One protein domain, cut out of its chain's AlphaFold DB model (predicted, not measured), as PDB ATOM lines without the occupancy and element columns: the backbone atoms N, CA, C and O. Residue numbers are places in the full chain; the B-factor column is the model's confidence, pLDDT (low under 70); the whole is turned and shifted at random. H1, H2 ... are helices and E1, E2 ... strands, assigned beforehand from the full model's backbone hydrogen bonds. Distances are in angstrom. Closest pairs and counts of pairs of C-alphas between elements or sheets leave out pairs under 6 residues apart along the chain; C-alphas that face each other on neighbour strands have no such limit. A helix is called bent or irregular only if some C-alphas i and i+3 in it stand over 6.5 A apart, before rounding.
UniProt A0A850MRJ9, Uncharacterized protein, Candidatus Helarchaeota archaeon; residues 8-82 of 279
ATOM      1  N   ILE A   8      -9.311  38.514  15.032       88.38
ATOM      2  CA  ILE A   8      -9.389  38.403  16.487       88.38
ATOM      3  C   ILE A   8      -9.822  39.760  17.014       88.38
ATOM      4  O   ILE A   8      -9.223  40.777  16.672       88.38
ATOM      5  N   PHE A   9     -10.845  39.767  17.857       88.06
ATOM      6  CA  PHE A   9     -11.185  40.921  18.668       88.06
ATOM      7  C   PHE A   9     -10.931  40.556  20.124       88.06
ATOM      8  O   PHE A   9     -11.539  39.618  20.644       88.06
ATOM      9  N   ASN A  10     -10.005  41.263  20.757       85.81
ATOM     10  CA  ASN A  10      -9.781  41.168  22.184       85.81
ATOM     11  C   ASN A  10     -10.366  42.394  22.873       85.81
ATOM     12  O   ASN A  10     -10.151  43.520  22.430       85.81
ATOM     13  N   LEU A  11     -11.086  42.143  23.960       86.81
ATOM     14  CA  LEU A  11     -11.666  43.155  24.819       86.81
ATOM     15  C   LEU A  11     -11.436  42.731  26.268       86.81
ATOM     16  O   LEU A  11     -11.837  41.640  26.677       86.81
ATOM     17  N   HIS A  12     -10.803  43.606  27.030       84.69
ATOM     18  CA  HIS A  12     -10.624  43.512  28.463       84.69
ATOM     19  C   HIS A  12     -11.421  44.636  29.124       84.69
ATOM     20  O   HIS A  12     -11.341  45.799  28.723       84.69
ATOM     21  N   VAL A  13     -12.218  44.264  30.119       84.06
ATOM     22  CA  VAL A  13     -13.142  45.150  30.817       84.06
ATOM     23  C   VAL A  13     -12.870  45.037  32.311       84.06
ATOM     24  O   VAL A  13     -12.819  43.923  32.827       84.06
ATOM     25  N   GLU A  14     -12.748  46.176  32.984       80.88
ATOM     26  CA  GLU A  14     -12.652  46.301  34.441       80.88
ATOM     27  C   GLU A  14     -13.761  47.248  34.904       80.88
ATOM     28  O   GLU A  14     -14.002  48.270  34.271       80.88
ATOM     29  N   GLU A  15     -14.493  46.889  35.961       82.00
ATOM     30  CA  GLU A  15     -15.620  47.693  36.481       82.00
ATOM     31  C   GLU A  15     -16.660  48.102  35.410       82.00
ATOM     32  O   GLU A  15     -17.284  49.158  35.480       82.00
ATOM     33  N   ASN A  16     -16.879  47.232  34.417       71.81
ATOM     34  CA  ASN A  16     -17.730  47.467  33.237       71.81
ATOM     35  C   ASN A  16     -17.207  48.525  32.245       71.81
ATOM     36  O   ASN A  16     -17.923  48.895  31.315       71.81
ATOM     37  N   LEU A  17     -15.956  48.967  32.383       80.12
ATOM     38  CA  LEU A  17     -15.279  49.859  31.448       80.12
ATOM     39  C   LEU A  17     -14.235  49.093  30.623       80.12
ATOM     40  O   LEU A  17     -13.398  48.392  31.195       80.12
ATOM     41  N   PRO A  18     -14.246  49.206  29.281       82.81
ATOM     42  CA  PRO A  18     -13.149  48.720  28.452       82.81
ATOM     43  C   PRO A  18     -11.828  49.386  28.853       82.81
ATOM     44  O   PRO A  18     -11.699  50.604  28.752       82.81
ATOM     45  N   VAL A  19     -10.850  48.594  29.293       85.88
ATOM     46  CA  VAL A  19      -9.524  49.083  29.724       85.88
ATOM     47  C   VAL A  19      -8.397  48.689  28.772       85.88
ATOM     48  O   VAL A  19      -7.366  49.355  28.733       85.88
ATOM     49  N   ASP A  20      -8.583  47.627  27.989       82.06
ATOM     50  CA  ASP A  20      -7.677  47.220  26.915       82.06
ATOM     51  C   ASP A  20      -8.506  46.564  25.810       82.06
ATOM     52  O   ASP A  20      -9.398  45.759  26.076       82.06
ATOM     53  N   TYR A  21      -8.261  46.939  24.561       86.38
ATOM     54  CA  TYR A  21      -8.882  46.286  23.420       86.38
ATOM     55  C   TYR A  21      -7.964  46.371  22.211       86.38
ATOM     56  O   TYR A  21      -7.288  47.371  21.973       86.38
ATOM     57  N   TRP A  22      -7.970  45.317  21.408       85.25
ATOM     58  CA  TRP A  22      -7.247  45.296  20.148       85.25
ATOM     59  C   TRP A  22      -7.954  44.399  19.143       85.25
ATOM     60  O   TRP A  22      -8.581  43.391  19.477       85.25
ATOM     61  N   PHE A  23      -7.864  44.797  17.880       86.62
ATOM     62  CA  PHE A  23      -8.516  44.137  16.765       86.62
ATOM     63  C   PHE A  23      -7.466  43.786  15.722       86.62
ATOM     64  O   PHE A  23      -6.764  44.671  15.248       86.62
ATOM     65  N   LEU A  24      -7.359  42.504  15.378       85.25
ATOM     66  CA  LEU A  24      -6.372  42.010  14.422       85.25
ATOM     67  C   LEU A  24      -7.080  41.397  13.228       85.25
ATOM     68  O   LEU A  24      -7.837  40.431  13.376       85.25
ATOM     69  N   LEU A  25      -6.750  41.882  12.039       85.44
ATOM     70  CA  LEU A  25      -7.090  41.221  10.786       85.44
ATOM     71  C   LEU A  25      -5.912  40.365  10.335       85.44
ATOM     72  O   LEU A  25      -4.775  40.831  10.290       85.44
ATOM     73  N   LYS A  26      -6.176  39.116   9.930       81.12
ATOM     74  CA  LYS A  26      -5.128  38.212   9.420       81.12
ATOM     75  C   LYS A  26      -4.332  38.815   8.260       81.12
ATOM     76  O   LYS A  26      -3.153  38.505   8.109       81.12
ATOM     77  N   SER A  27      -4.981  39.633   7.438       81.56
ATOM     78  CA  SER A  27      -4.366  40.332   6.308       81.56
ATOM     79  C   SER A  27      -3.426  41.463   6.723       81.56
ATOM     80  O   SER A  27      -2.514  41.775   5.966       81.56
ATOM     81  N   GLU A  28      -3.641  42.070   7.888       82.88
ATOM     82  CA  GLU A  28      -2.931  43.280   8.322       82.88
ATOM     83  C   GLU A  28      -1.842  42.971   9.353       82.88
ATOM     84  O   GLU A  28      -0.774  43.571   9.313       82.88
ATOM     85  N   GLU A  29      -2.053  41.971  10.216       81.06
ATOM     86  CA  GLU A  29      -1.104  41.595  11.273       81.06
ATOM     87  C   GLU A  29      -0.637  40.132  11.166       81.06
ATOM     88  O   GLU A  29      -0.803  39.339  12.099       81.06
ATOM     89  N   PRO A  30      -0.021  39.717  10.040       82.31
ATOM     90  CA  PRO A  30       0.315  38.314   9.791       82.31
ATOM     91  C   PRO A  30       1.283  37.719  10.826       82.31
ATOM     92  O   PRO A  30       1.312  36.498  11.003       82.31
ATOM     93  N   GLU A  31       2.074  38.548  11.512       87.62
ATOM     94  CA  GLU A  31       3.028  38.116  12.534       87.62
ATOM     95  C   GLU A  31       2.339  37.473  13.742       87.62
ATOM     96  O   GLU A  31       2.701  36.358  14.127       87.62
ATOM     97  N   ILE A  32       1.289  38.100  14.288       88.31
ATOM     98  CA  ILE A  32       0.548  37.537  15.428       88.31
ATOM     99  C   ILE A  32      -0.089  36.202  15.032       88.31
ATOM    100  O   ILE A  32      -0.025  35.218  15.769       88.31
ATOM    101  N   PHE A  33      -0.599  36.106  13.805       90.62
ATOM    102  CA  PHE A  33      -1.144  34.867  13.249       90.62
ATOM    103  C   PHE A  33      -0.085  33.766  13.029       90.62
ATOM    104  O   PHE A  33      -0.438  32.587  12.890       90.62
ATOM    105  N   ASN A  34       1.206  34.116  13.027       92.56
ATOM    106  CA  ASN A  34       2.333  33.185  12.977       92.56
ATOM    107  C   ASN A  34       2.869  32.782  14.361       92.56
ATOM    108  O   ASN A  34       3.682  31.851  14.422       92.56
ATOM    109  N   ARG A  35       2.405  33.410  15.452       93.00
ATOM    110  CA  ARG A  35       2.727  32.994  16.828       93.00
ATOM    111  C   ARG A  35       2.311  31.543  17.042       93.00
ATOM    112  O   ARG A  35       1.297  31.083  16.509       93.00
ATOM    113  N   ARG A  36       3.130  30.799  17.783       94.69
ATOM    114  CA  ARG A  36       2.958  29.358  17.982       94.69
ATOM    115  C   ARG A  36       2.529  29.058  19.402       94.69
ATOM    116  O   ARG A  36       3.047  29.646  20.342       94.69
ATOM    117  N   HIS A  37       1.664  28.064  19.539       94.38
ATOM    118  CA  HIS A  37       1.381  27.462  20.830       94.38
ATOM    119  C   HIS A  37       2.660  26.827  21.386       94.38
ATOM    120  O   HIS A  37       3.207  25.924  20.749       94.38
ATOM    121  N   LEU A  38       3.090  27.224  22.588       90.12
ATOM    122  CA  LEU A  38       4.377  26.820  23.176       90.12
ATOM    123  C   LEU A  38       4.587  25.297  23.197       90.12
ATOM    124  O   LEU A  38       5.626  24.807  22.773       90.12
ATOM    125  N   LYS A  39       3.572  24.531  23.625       91.31
ATOM    126  CA  LYS A  39       3.663  23.057  23.701       91.31
ATOM    127  C   LYS A  39       3.501  22.323  22.363       91.31
ATOM    128  O   LYS A  39       4.136  21.301  22.151       91.31
ATOM    129  N   LEU A  40       2.616  22.795  21.482       91.81
ATOM    130  CA  LEU A  40       2.236  22.071  20.261       91.81
ATOM    131  C   LEU A  40       3.031  22.525  19.030       91.81
ATOM    132  O   LEU A  40       2.984  21.876  17.989       91.81
ATOM    133  N   GLY A  41       3.683  23.689  19.095       94.25
ATOM    134  CA  GLY A  41       4.363  24.308  17.958       94.25
ATOM    135  C   GLY A  41       3.429  24.709  16.807       94.25
ATOM    136  O   GLY A  41       3.904  25.127  15.751       94.25
ATOM    137  N   ILE A  42       2.107  24.592  16.961       94.50
ATOM    138  CA  ILE A  42       1.119  24.942  15.932       94.50
ATOM    139  C   ILE A  42       0.956  26.463  15.892       94.50
ATOM    140  O   ILE A  42       0.807  27.090  16.938       94.50
ATOM    141  N   ARG A  43       0.988  27.057  14.690       94.25
ATOM    142  CA  ARG A  43       0.736  28.493  14.501       94.25
ATOM    143  C   ARG A  43      -0.737  28.806  14.725       94.25
ATOM    144  O   ARG A  43      -1.583  28.020  14.305       94.25
ATOM    145  N   LEU A  44      -1.029  29.977  15.278       92.75
ATOM    146  CA  LEU A  44      -2.385  30.457  15.545       92.75
ATOM    147  C   LEU A  44      -3.315  30.301  14.330       92.75
ATOM    148  O   LEU A  44      -4.388  29.706  14.433       92.75
ATOM    149  N   ARG A  45      -2.854  30.716  13.144       90.69
ATOM    150  CA  ARG A  45      -3.600  30.594  11.878       90.69
ATOM    151  C   ARG A  45      -3.925  29.157  11.448       90.69
ATOM    152  O   ARG A  45      -4.847  28.951  10.664       90.69
ATOM    153  N   ASP A  46      -3.142  28.181  11.908       92.12
ATOM    154  CA  ASP A  46      -3.247  26.777  11.500       92.12
ATOM    155  C   ASP A  46      -4.082  25.955  12.498       92.12
ATOM    156  O   ASP A  46      -4.388  24.793  12.215       92.12
ATOM    157  N   ILE A  47      -4.467  26.526  13.650       91.50
ATOM    158  CA  ILE A  47      -5.202  25.805  14.702       91.50
ATOM    159  C   ILE A  47      -6.522  25.249  14.166       91.50
ATOM    160  O   ILE A  47      -6.725  24.042  14.244       91.50
ATOM    161  N   GLY A  48      -7.373  26.072  13.544       86.31
ATOM    162  CA  GLY A  48      -8.661  25.609  13.002       86.31
ATOM    163  C   GLY A  48      -8.527  24.550  11.896       86.31
ATOM    164  O   GLY A  48      -9.422  23.730  11.682       86.31
ATOM    165  N   LYS A  49      -7.380  24.507  11.207       89.06
ATOM    166  CA  LYS A  49      -7.096  23.496  10.177       89.06
ATOM    167  C   LYS A  49      -6.704  22.160  10.798       89.06
ATOM    168  O   LYS A  49      -7.182  21.121  10.333       89.06
ATOM    169  N   LYS A  50      -5.868  22.190  11.840       91.25
ATOM    170  CA  LYS A  50      -5.289  21.001  12.490       91.25
ATOM    171  C   LYS A  50      -6.153  20.421  13.608       91.25
ATOM    172  O   LYS A  50      -6.127  19.214  13.812       91.25
ATOM    173  N   ILE A  51      -6.916  21.253  14.309       89.44
ATOM    174  CA  ILE A  51      -7.763  20.864  15.438       89.44
ATOM    175  C   ILE A  51      -9.221  20.988  14.999       89.44
ATOM    176  O   ILE A  51      -9.702  22.081  14.713       89.44
ATOM    177  N   LYS A  52      -9.907  19.845  14.887       83.75
ATOM    178  CA  LYS A  52     -11.301  19.784  14.414       83.75
ATOM    179  C   LYS A  52     -12.326  20.024  15.519       83.75
ATOM    180  O   LYS A  52     -13.439  20.438  15.216       83.75
ATOM    181  N   ASP A  53     -11.959  19.775  16.770       85.38
ATOM    182  CA  ASP A  53     -12.809  20.093  17.911       85.38
ATOM    183  C   ASP A  53     -12.731  21.597  18.213       85.38
ATOM    184  O   ASP A  53     -11.648  22.137  18.441       85.38
ATOM    185  N   ASN A  54     -13.872  22.285  18.165       81.25
ATOM    186  CA  ASN A  54     -13.918  23.739  18.325       81.25
ATOM    187  C   ASN A  54     -13.569  24.192  19.746       81.25
ATOM    188  O   ASN A  54     -12.976  25.257  19.910       81.25
ATOM    189  N   VAL A  55     -13.904  23.397  20.763       84.62
ATOM    190  CA  VAL A  55     -13.598  23.724  22.161       84.62
ATOM    191  C   VAL A  55     -12.098  23.613  22.407       84.62
ATOM    192  O   VAL A  55     -11.482  24.504  22.986       84.62
ATOM    193  N   GLU A  56     -11.478  22.557  21.900       88.31
ATOM    194  CA  GLU A  56     -10.041  22.363  21.968       88.31
ATOM    195  C   GLU A  56      -9.294  23.421  21.153       88.31
ATOM    196  O   GLU A  56      -8.341  24.019  21.650       88.31
ATOM    197  N   ALA A  57      -9.753  23.723  19.935       89.50
ATOM    198  CA  ALA A  57      -9.205  24.816  19.136       89.50
ATOM    199  C   ALA A  57      -9.276  26.147  19.899       89.50
ATOM    200  O   ALA A  57      -8.290  26.886  19.925       89.50
ATOM    201  N   ALA A  58     -10.398  26.408  20.576       89.31
ATOM    202  CA  ALA A  58     -10.572  27.564  21.442       89.31
ATOM    203  C   ALA A  58      -9.517  27.600  22.546       89.31
ATOM    204  O   ALA A  58      -8.770  28.571  22.629       89.31
ATOM    205  N   ARG A  59      -9.355  26.527  23.321       91.00
ATOM    206  CA  ARG A  59      -8.329  26.463  24.376       91.00
ATOM    207  C   ARG A  59      -6.931  26.774  23.851       91.00
ATOM    208  O   ARG A  59      -6.225  27.578  24.446       91.00
ATOM    209  N   ARG A  60      -6.553  26.210  22.699       92.88
ATOM    210  CA  ARG A  60      -5.228  26.454  22.103       92.88
ATOM    211  C   ARG A  60      -5.053  27.877  21.590       92.88
ATOM    212  O   ARG A  60      -3.955  28.417  21.689       92.88
ATOM    213  N   ILE A  61      -6.107  28.474  21.036       92.38
ATOM    214  CA  ILE A  61      -6.105  29.889  20.660       92.38
ATOM    215  C   ILE A  61      -5.932  30.739  21.920       92.38
ATOM    216  O   ILE A  61      -5.021  31.559  21.959       92.38
ATOM    217  N   LYS A  62      -6.731  30.487  22.964       91.88
ATOM    218  CA  LYS A  62      -6.672  31.185  24.255       91.88
ATOM    219  C   LYS A  62      -5.258  31.211  24.829       91.88
ATOM    220  O   LYS A  62      -4.790  32.283  25.183       91.88
ATOM    221  N   ASP A  63      -4.582  30.062  24.864       92.88
ATOM    222  CA  ASP A  63      -3.221  29.948  25.397       92.88
ATOM    223  C   ASP A  63      -2.254  30.906  24.673       92.88
ATOM    224  O   ASP A  63      -1.540  31.668  25.319       92.88
ATOM    225  N   ILE A  64      -2.298  30.958  23.333       93.75
ATOM    226  CA  ILE A  64      -1.474  31.897  22.550       93.75
ATOM    227  C   ILE A  64      -1.868  33.353  22.830       93.75
ATOM    228  O   ILE A  64      -1.000  34.217  22.928       93.75
ATOM    229  N   LEU A  65      -3.168  33.655  22.910       91.75
ATOM    230  CA  LEU A  65      -3.621  35.033  23.102       91.75
ATOM    231  C   LEU A  65      -3.318  35.565  24.510       91.75
ATOM    232  O   LEU A  65      -3.052  36.756  24.648       91.75
ATOM    233  N   ILE A  66      -3.305  34.703  25.532       91.12
ATOM    234  CA  ILE A  66      -2.840  35.052  26.880       91.12
ATOM    235  C   ILE A  66      -1.359  35.436  26.842       91.12
ATOM    236  O   ILE A  66      -1.000  36.456  27.421       91.12
ATOM    237  N   ASP A  67      -0.518  34.680  26.127       91.44
ATOM    238  CA  ASP A  67       0.902  35.020  25.972       91.44
ATOM    239  C   ASP A  67       1.067  36.394  25.301       91.44
ATOM    240  O   ASP A  67       1.794  37.250  25.801       91.44
ATOM    241  N   VAL A  68       0.330  36.644  24.210       90.44
ATOM    242  CA  VAL A  68       0.344  37.938  23.502       90.44
ATOM    243  C   VAL A  68      -0.139  39.079  24.402       90.44
ATOM    244  O   VAL A  68       0.473  40.147  24.408       90.44
ATOM    245  N   ARG A  69      -1.210  38.872  25.179       88.56
ATOM    246  CA  ARG A  69      -1.687  39.859  26.156       88.56
ATOM    247  C   ARG A  69      -0.610  40.133  27.198       88.56
ATOM    248  O   ARG A  69      -0.305  41.285  27.440       88.56
ATOM    249  N   ASN A  70      -0.010  39.107  27.793       90.56
ATOM    250  CA  ASN A  70       0.986  39.292  28.849       90.56
ATOM    251  C   ASN A  70       2.241  40.029  28.348       90.56
ATOM    252  O   ASN A  70       2.863  40.748  29.124       90.56
ATOM    253  N   GLU A  71       2.598  39.884  27.067       89.62
ATOM    254  CA  GLU A  71       3.664  40.666  26.424       89.62
ATOM    255  C   GLU A  71       3.267  42.136  26.212       89.62
ATOM    256  O   GLU A  71       4.072  43.030  26.468       89.62
ATOM    257  N   LYS A  72       2.040  42.399  25.741       87.44
ATOM    258  CA  LYS A  72       1.567  43.759  25.429       87.44
ATOM    259  C   LYS A  72       1.136  44.551  26.669       87.44
ATOM    260  O   LYS A  72       1.369  45.754  26.739       87.44
ATOM    261  N   THR A  73       0.494  43.887  27.622       87.88
ATOM    262  CA  THR A  73      -0.150  44.466  28.807       87.88
ATOM    263  C   THR A  73       0.118  43.610  30.060       87.88
ATOM    264  O   THR A  73      -0.795  43.003  30.632       87.88
ATOM    265  N   PRO A  74       1.384  43.542  30.530       89.88
ATOM    266  CA  PRO A  74       1.800  42.666  31.633       89.88
ATOM    267  C   PRO A  74       1.077  42.937  32.957       89.88
ATOM    268  O   PRO A  74       0.914  42.025  33.766       89.88
ATOM    269  N   GLN A  75       0.592  44.160  33.182       88.88
ATOM    270  CA  GLN A  75      -0.187  44.523  34.367       88.88
ATOM    271  C   GLN A  75      -1.492  43.717  34.507       88.88
ATOM    272  O   GLN A  75      -1.985  43.547  35.618       88.88
ATOM    273  N   TRP A  76      -2.011  43.159  33.407       86.56
ATOM    274  CA  TRP A  76      -3.239  42.356  33.373       86.56
ATOM    275  C   TRP A  76      -2.968  40.853  33.274       86.56
ATOM    276  O   TRP A  76      -3.865  40.067  32.955       86.56
ATOM    277  N   ALA A  77      -1.737  40.410  33.553       88.38
ATOM    278  CA  ALA A  77      -1.352  39.008  33.405       88.38
ATOM    279  C   ALA A  77      -2.197  38.043  34.257       88.38
ATOM    280  O   ALA A  77      -2.385  36.883  33.884       88.38
ATOM    281  N   HIS A  78      -2.758  38.534  35.363       86.56
ATOM    282  CA  HIS A  78      -3.597  37.761  36.277       86.56
ATOM    283  C   HIS A  78      -5.105  37.899  36.016       86.56
ATOM    284  O   HIS A  78      -5.885  37.175  36.633       86.56
ATOM    285  N   SER A  79      -5.530  38.774  35.099       86.50
ATOM    286  CA  SER A  79      -6.948  38.956  34.787       86.50
ATOM    287  C   SER A  79      -7.515  37.719  34.089       86.50
ATOM    288  O   SER A  79      -6.842  37.079  33.268       86.50
ATOM    289  N   ALA A  80      -8.772  37.386  34.394       86.38
ATOM    290  CA  ALA A  80      -9.473  36.291  33.737       86.38
ATOM    291  C   ALA A  80      -9.564  36.549  32.225       86.38
ATOM    292  O   ALA A  80      -9.894  37.651  31.790       86.38
ATOM    293  N   TYR A  81      -9.272  35.525  31.425       87.00
ATOM    294  CA  TYR A  81      -9.277  35.628  29.970       87.00
ATOM    295  C   TYR A  81     -10.305  34.663  29.386       87.00
ATOM    296  O   TYR A  81     -10.143  33.441  29.452       87.00
ATOM    297  N   TYR A  82     -11.364  35.233  28.822       86.69
ATOM    298  CA  TYR A  82     -12.423  34.506  28.135       86.69
ATOM    299  C   TYR A  82     -12.269  34.700  26.637       86.69
ATOM    300  O   TYR A  82     -11.944  35.791  26.170       86.69
TER     301      TYR A  82
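What this domain is: This is residues 8 to 82 of the 279 residues of an uncharacterized protein of Candidatus Helarchaeota archaeon (UniProt A0A850MRJ9). A long helix, H3, runs through the middle of the domain; the two-strand hairpin of E1 and E2 stands off to one side without touching any helix, and the short helices H1 and H2 gather near the other end. H2 folds back beside H3 as a helical hairpin, H1 sits between the end of E2 and H2, and residues 73 to 82 fold back past the end of H3. The printed part has 75 residues with two named strands and then three named helices, in the order E1, E2, H1, H2, H3; the sheet E1 - E2 is antiparallel and the class is mixed, helices and strands. The whole is compact, with a radius of gyration of the C-alphas of 12.8 A and spans of 37 by 25 by 19 A.

Where its parts are: Find C-alpha 8 at (-9.389, 38.403, 16.487), where E1 begins; it runs through residues 8 to 14, 19.9 A from first to last C-alpha. E2, residues 17 to 25, runs 23.8 A and bends by 57 degrees at residue 20. Next come H1, residues 30 to 34, 6.4 A long, and H2, residues 44 to 50, 10.4 A long. H2 is irregular: its C-alphas 45 and 48 are 7.2 A apart. Then find C-alpha 54 at (-13.918, 23.739, 18.325); from there H3, residues 54 to 72, runs 26.3 A to C-alpha 72 at (1.567, 43.759, 25.429).

How they stand to each other: Look first at the hairpin of E1 and E2, antiparallel at 172 degrees between directions. N 8 and O 24 are 2.9 A apart and N 12 and O 20 are 2.7 A apart, both within hydrogen-bond range. E2 and H1 are near each other, with 5 pairs of C-alphas within 10 A. H1 touches H2, and their closest C-alphas, those of Phe 33 and Arg 45, are 5.1 A apart. H2 touches H3 at the C-alphas of Ile 47 and Ala 57, the closest, 6.1 A apart; the two form a helical hairpin, at a shallow tilt of 12 degrees, opposite ways. H3 is apart from E1 and E2, and only just apart from H1, with closest C-alphas 8.1 A apart. In H1 and H3 every O i to N i+4 pair is within hydrogen-bond range; in H2 it is 1 of 3, beside 3 of 4 O i to N i+3 pairs.

The domain as a whole: Measure from Glu 15 to Lys 50 to find the two C-alphas farthest apart, 37.3 A. The printed part has no cut. The links E1 to E2, E2 to H1 and H2 to H3 are tight, the link H1 to H2 is short, and no link is long. The mean pLDDT of the printed part is 87.9, and no printed residue is under 70.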